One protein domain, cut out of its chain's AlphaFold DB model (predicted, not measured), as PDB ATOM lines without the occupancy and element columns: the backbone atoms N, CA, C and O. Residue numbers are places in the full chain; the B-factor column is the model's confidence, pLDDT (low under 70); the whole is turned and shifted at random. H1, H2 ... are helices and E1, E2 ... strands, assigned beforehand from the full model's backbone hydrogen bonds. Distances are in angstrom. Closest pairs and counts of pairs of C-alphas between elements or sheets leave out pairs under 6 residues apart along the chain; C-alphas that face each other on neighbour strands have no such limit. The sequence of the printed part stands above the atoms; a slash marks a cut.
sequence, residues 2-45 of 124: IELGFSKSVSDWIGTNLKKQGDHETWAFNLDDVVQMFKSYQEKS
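AT A GLANCE: This is residues 2 to 45 of the 124 residues of the protein "PREDICTED: ABHD11" of Prunus dulcis (UniProt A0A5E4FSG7). A small hairpin of two strands, E1 and E2, sits at the corner of an open L: H1 leads into it from one side, and H2 sticks out from it as a long free arm on another. The two helices do not pack on each other or cover the hairpin, and the outline is flat, only just, with spans of 41 by 27 by 14 A. The printed part has 44 residues, with two named helices and two named strands in the order H1, E1, E2, H2; the sheet, in the order E1 - E2, is antiparallel, and the class is mixed, helices and strands. The whole is only just loose, close to extended, with a radius of gyration of the C-alphas of 13.5 A.

HOW THE PARTS SIT: Look first at E1, residues 18 to 21, and E2, residues 24 to 27, which form a hairpin of antiparallel neighbour strands with 133 degrees between their directions. C-alphas 20 and 25 face each other at 4.5 A, and so do C-alphas 18 and 27 at 4.7 A. In the backbone you will find N 19 and O 26 at 2.8 A and N 26 and O 19 at 2.9 A, both within hydrogen-bond range. Before the hairpin comes H1, residues 8 to 15, which is apart from E2. After it comes H2, residues 31 to 43, which is apart from E1 and from H1. In H1 and H2 every O i to N i+4 pair is within hydrogen-bond range.

IN THESE COORDINATES: Find C-alpha 18 at (295.330, 94.617, 357.634), where E1 begins; it runs 9.5 A to C-alpha 21. E2 returns from C-alpha 24 to C-alpha 27 over 10.5 A. Go back to C-alpha 8 at (291.321, 98.487, 342.513), from which H1 runs 10.5 A to C-alpha 15. Then find C-alpha 31 at (284.975, 94.636, 363.056); from there H2, the longest helix with 13 residues, runs 18.6 A to C-alpha 43 at (270.516, 106.301, 362.582).

THE WHOLE: The two C-alphas farthest apart are those of Asp 23 and Ser 45, at 43.0 A, and the first and last printed C-alphas, of Ile 2 and Ser 45, are 33.4 A apart. Residues 3 to 9 stand free, and so do residues 30 to 45, of which 31 to 43 belong to H2. The links H1 to E1, E1 to E2 and E2 to H2 are tight, with 2, 2 and 3 residues between the elements. The printed part has no cut. The mean pLDDT of the printed part is 94.1, and no printed residue is under 70.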
ATOM      1  N   ILE A   2     288.269  92.671 343.704       90.62
ATOM      2  CA  ILE A   2     288.112  93.002 342.275       90.62
ATOM      3  C   ILE A   2     287.117  92.060 341.574       90.62
ATOM      4  O   ILE A   2     286.198  92.524 340.911       90.62
ATOM      5  N   GLU A   3     287.216  90.747 341.809       94.19
ATOM      6  CA  GLU A   3     286.254  89.755 341.285       94.19
ATOM      7  C   GLU A   3     284.818  89.940 341.810       94.19
ATOM      8  O   GLU A   3     283.871  89.459 341.200       94.19
ATOM      9  N   LEU A   4     284.648  90.667 342.921       93.25
ATOM     10  CA  LEU A   4     283.345  91.023 343.493       93.25
ATOM     11  C   LEU A   4     282.822  92.371 342.956       93.25
ATOM     12  O   LEU A   4     281.822  92.875 343.454       93.25
ATOM     13  N   GLY A   5     283.501  92.974 341.972       93.88
ATOM     14  CA  GLY A   5     283.099  94.228 341.329       93.88
ATOM     15  C   GLY A   5     283.642  95.507 341.976       93.88
ATOM     16  O   GLY A   5     283.326  96.597 341.507       93.88
ATOM     17  N   PHE A   6     284.471  95.415 343.021       92.00
ATOM     18  CA  PHE A   6     285.084  96.601 343.630       92.00
ATOM     19  C   PHE A   6     286.236  97.141 342.783       92.00
ATOM     20  O   PHE A   6     286.994  96.383 342.172       92.00
ATOM     21  N   SER A   7     286.425  98.465 342.796       90.62
ATOM     22  CA  SER A   7     287.570  99.083 342.130       90.62
ATOM     23  C   SER A   7     288.892  98.625 342.759       90.62
ATOM     24  O   SER A   7     288.963  98.221 343.928       90.62
ATOM     25  N   LYS A   8     289.977  98.738 341.987       91.12
ATOM     26  CA  LYS A   8     291.321  98.487 342.513       91.12
ATOM     27  C   LYS A   8     291.656  99.438 343.666       91.12
ATOM     28  O   LYS A   8     292.159  98.978 344.678       91.12
ATOM     29  N   SER A   9     291.315 100.726 343.556       88.94
ATOM     30  CA  SER A   9     291.591 101.711 344.612       88.94
ATOM     31  C   SER A   9     290.917 101.359 345.941       88.94
ATOM     32  O   SER A   9     291.562 101.428 346.983       88.94
ATOM     33  N   VAL A  10     289.654 100.922 345.911       89.94
ATOM     34  CA  VAL A  10     288.928 100.471 347.110       89.94
ATOM     35  C   VAL A  10     289.538  99.184 347.664       89.94
ATOM     36  O   VAL A  10     289.696  99.054 348.874       89.94
ATOM     37  N   SER A  11     289.919  98.251 346.786       92.44
ATOM     38  CA  SER A  11     290.558  96.991 347.187       92.44
ATOM     39  C   SER A  11     291.909  97.226 347.872       92.44
ATOM     40  O   SER A  11     292.161  96.674 348.942       92.44
ATOM     41  N   ASP A  12     292.752  98.078 347.282       92.31
ATOM     42  CA  ASP A  12     294.068  98.434 347.814       92.31
ATOM     43  C   ASP A  12     293.924  99.166 349.159       92.31
ATOM     44  O   ASP A  12     294.636  98.855 350.112       92.31
ATOM     45  N   TRP A  13     292.959 100.087 349.276       91.75
ATOM     46  CA  TRP A  13     292.685 100.815 350.518       91.75
ATOM     47  C   TRP A  13     292.156  99.925 351.641       91.75
ATOM     48  O   TRP A  13     292.615 100.043 352.772       91.75
ATOM     49  N   ILE A  14     291.253  98.983 351.362       91.50
ATOM     50  CA  ILE A  14     290.821  98.023 352.388       91.50
ATOM     51  C   ILE A  14     292.011  97.189 352.874       91.50
ATOM     52  O   ILE A  14     292.139  96.957 354.076       91.50
ATOM     53  N   GLY A  15     292.927  96.819 351.975       93.00
ATOM     54  CA  GLY A  15     294.151  96.097 352.322       93.00
ATOM     55  C   GLY A  15     295.068  96.835 353.306       93.00
ATOM     56  O   GLY A  15     295.728  96.179 354.110       93.00
ATOM     57  N   THR A  16     295.080  98.176 353.322       93.56
ATOM     58  CA  THR A  16     295.910  98.952 354.272       93.56
ATOM     59  C   THR A  16     295.441  98.831 355.723       93.56
ATOM     60  O   THR A  16     296.182  99.173 356.642       93.56
ATOM     61  N   ASN A  17     294.235  98.300 355.937       94.94
ATOM     62  CA  ASN A  17     293.661  98.063 357.256       94.94
ATOM     63  C   ASN A  17     294.003  96.680 357.827       94.94
ATOM     64  O   ASN A  17     293.502  96.316 358.892       94.94
ATOM     65  N   LEU A  18     294.836  95.896 357.140       95.38
ATOM     66  CA  LEU A  18     295.330  94.617 357.634       95.38
ATOM     67  C   LEU A  18     296.666  94.795 358.362       95.38
ATOM     68  O   LEU A  18     297.532  95.568 357.955       95.38
ATOM     69  N   LYS A  19     296.854  94.028 359.433       95.81
ATOM     70  CA  LYS A  19     298.124  93.891 360.149       95.81
ATOM     71  C   LYS A  19     298.538  92.428 360.200       95.81
ATOM     72  O   LYS A  19     297.693  91.537 360.246       95.81
ATOM     73  N   LYS A  20     299.844  92.180 360.254       96.12
ATOM     74  CA  LYS A  20     300.372  90.829 360.473       96.12
ATOM     75  C   LYS A  20     300.162  90.394 361.919       96.12
ATOM     76  O   LYS A  20     300.377  91.173 362.848       96.12
ATOM     77  N   GLN A  21     299.802  89.134 362.102       94.62
ATOM     78  CA  GLN A  21     299.705  88.458 363.385       94.62
ATOM     79  C   GLN A  21     300.337  87.069 363.239       94.62
ATOM     80  O   GLN A  21     299.658  86.087 362.975       94.62
ATOM     81  N   GLY A  22     301.663  86.994 363.389       93.81
ATOM     82  CA  GLY A  22     302.411  85.776 363.067       93.81
ATOM     83  C   GLY A  22     302.427  85.528 361.558       93.81
ATOM     84  O   GLY A  22     302.836  86.413 360.804       93.81
ATOM     85  N   ASP A  23     301.957  84.350 361.147       95.31
ATOM     86  CA  ASP A  23     301.968  83.889 359.751       95.31
ATOM     87  C   ASP A  23     300.689  84.246 358.971       95.31
ATOM     88  O   ASP A  23     300.555  83.875 357.807       95.31
ATOM     89  N   HIS A  24     299.749  84.966 359.590       94.81
ATOM     90  CA  HIS A  24     298.503  85.403 358.953       94.81
ATOM     91  C   HIS A  24     298.246  86.899 359.139       94.81
ATOM     92  O   HIS A  24     298.793  87.555 360.031       94.81
ATOM     93  N   GLU A  25     297.379  87.452 358.301       95.12
ATOM     94  CA  GLU A  25     296.853  88.806 358.425       95.12
ATOM     95  C   GLU A  25     295.548  88.840 359.233       95.12
ATOM     96  O   GLU A  25     294.717  87.935 359.179       95.12
ATOM     97  N   THR A  26     295.349  89.923 359.979       95.38
ATOM     98  CA  THR A  26     294.106  90.221 360.697       95.38
ATOM     99  C   THR A  26     293.770  91.706 360.589       95.38
ATOM    100  O   THR A  26     294.615  92.515 360.199       95.38
ATOM    101  N   TRP A  27     292.548  92.095 360.946       96.00
ATOM    102  CA  TRP A  27     292.127  93.495 360.922       96.00
ATOM    103  C   TRP A  27     292.885  94.327 361.961       96.00
ATOM    104  O   TRP A  27     293.120  93.909 363.100       96.00
ATOM    105  N   ALA A  28     293.278  95.537 361.569       96.00
ATOM    106  CA  ALA A  28     293.913  96.498 362.461       96.00
ATOM    107  C   ALA A  28     292.946  97.033 363.532       96.00
ATOM    108  O   ALA A  28     293.402  97.489 364.578       96.00
ATOM    109  N   PHE A  29     291.639  96.904 363.299       94.50
ATOM    110  CA  PHE A  29     290.549  97.326 364.172       94.50
ATOM    111  C   PHE A  29     289.580  96.174 364.472       94.50
ATOM    112  O   PHE A  29     289.619  95.119 363.838       94.50
ATOM    113  N   ASN A  30     288.686  96.390 365.435       95.44
ATOM    114  CA  ASN A  30     287.594  95.476 365.739       95.44
ATOM    115  C   ASN A  30     286.440  95.667 364.739       95.44
ATOM    116  O   ASN A  30     285.907  96.768 364.602       95.44
ATOM    117  N   LEU A  31     286.056  94.597 364.042       94.06
ATOM    118  CA  LEU A  31     284.975  94.636 363.056       94.06
ATOM    119  C   LEU A  31     283.606  94.917 363.679       94.06
ATOM    120  O   LEU A  31     282.818  95.648 363.080       94.06
ATOM    121  N   ASP A  32     283.326  94.373 364.862       96.75
ATOM    122  CA  ASP A  32     282.032  94.565 365.521       96.75
ATOM    123  C   ASP A  32     281.825  96.039 365.880       96.75
ATOM    124  O   ASP A  32     280.734  96.581 365.689       96.75
ATOM    125  N   ASP A  33     282.894  96.712 366.309       96.94
ATOM    126  CA  ASP A  33     282.871  98.140 366.626       96.94
ATOM    127  C   ASP A  33     282.635  98.976 365.358       96.94
ATOM    128  O   ASP A  33     281.810  99.890 365.365       96.94
ATOM    129  N   VAL A  34     283.271  98.628 364.232       95.25
ATOM    130  CA  VAL A  34     283.030  99.298 362.939       95.25
ATOM    131  C   VAL A  34     281.583  99.113 362.475       95.25
ATOM    132  O   VAL A  34     280.962 100.070 362.009       95.25
ATOM    133  N   VAL A  35     281.008  97.918 362.639       96.06
ATOM    134  CA  VAL A  35     279.595  97.663 362.315       96.06
ATOM    135  C   VAL A  35     278.671  98.511 363.190       96.06
ATOM    136  O   VAL A  35     277.693  99.069 362.688       96.06
ATOM    137  N   GLN A  36     278.966  98.644 364.484       97.12
ATOM    138  CA  GLN A  36     278.195  99.507 365.383       97.12
ATOM    139  C   GLN A  36     278.317 100.987 365.003       97.12
ATOM    140  O   GLN A  36     277.304 101.685 364.948       97.12
ATOM    141  N   MET A  37     279.523 101.459 364.673       96.00
ATOM    142  CA  MET A  37     279.745 102.826 364.195       96.00
ATOM    143  C   MET A  37     278.970 103.105 362.905       96.00
ATOM    144  O   MET A  37     278.341 104.156 362.788       96.00
ATOM    145  N   PHE A  38     278.958 102.158 361.963       95.31
ATOM    146  CA  PHE A  38     278.210 102.295 360.714       95.31
ATOM    147  C   PHE A  38     276.699 102.393 360.953       95.31
ATOM    148  O   PHE A  38     276.050 103.284 360.410       95.31
ATOM    149  N   LYS A  39     276.141 101.546 361.826       96.25
ATOM    150  CA  LYS A  39     274.722 101.633 362.218       96.25
ATOM    151  C   LYS A  39     274.401 102.970 362.880       96.25
ATOM    152  O   LYS A  39     273.443 103.630 362.495       96.25
ATOM    153  N   SER A  40     275.246 103.419 363.811       95.56
ATOM    154  CA  SER A  40     275.076 104.732 364.440       95.56
ATOM    155  C   SER A  40     275.108 105.862 363.411       95.56
ATOM    156  O   SER A  40     274.335 106.804 363.538       95.56
ATOM    157  N   TYR A  41     275.984 105.806 362.409       93.44
ATOM    158  CA  TYR A  41     276.016 106.802 361.337       93.44
ATOM    159  C   TYR A  41     274.689 106.854 360.565       93.44
ATOM    160  O   TYR A  41     274.193 107.943 360.294       93.44
ATOM    161  N   GLN A  42     274.082 105.701 360.271       92.31
ATOM    162  CA  GLN A  42     272.805 105.627 359.552       92.31
ATOM    163  C   GLN A  42     271.609 106.134 360.374       92.31
ATOM    164  O   GLN A  42     270.658 106.666 359.810       92.31
ATOM    165  N   GLU A  43     271.636 105.957 361.695       94.62
ATOM    166  CA  GLU A  43     270.516 106.301 362.582       94.62
ATOM    167  C   GLU A  43     270.544 107.755 363.075       94.62
ATOM    168  O   GLU A  43     269.515 108.297 363.488       94.62
ATOM    169  N   LYS A  44     271.718 108.397 363.099       93.56
ATOM    170  CA  LYS A  44     271.880 109.734 363.681       93.56
ATOM    171  C   LYS A  44     271.567 110.824 362.663       93.56
ATOM    172  O   LYS A  44     272.136 110.878 361.580       93.56
ATOM    173  N   SER A  45     270.729 111.766 363.082       93.62
ATOM    174  CA  SER A  45     270.466 113.008 362.360       93.62
ATOM    175  C   SER A  45     271.043 114.185 363.136       93.62
ATOM    176  O   SER A  45     270.724 114.375 364.309       93.62
TER     177      SER A  45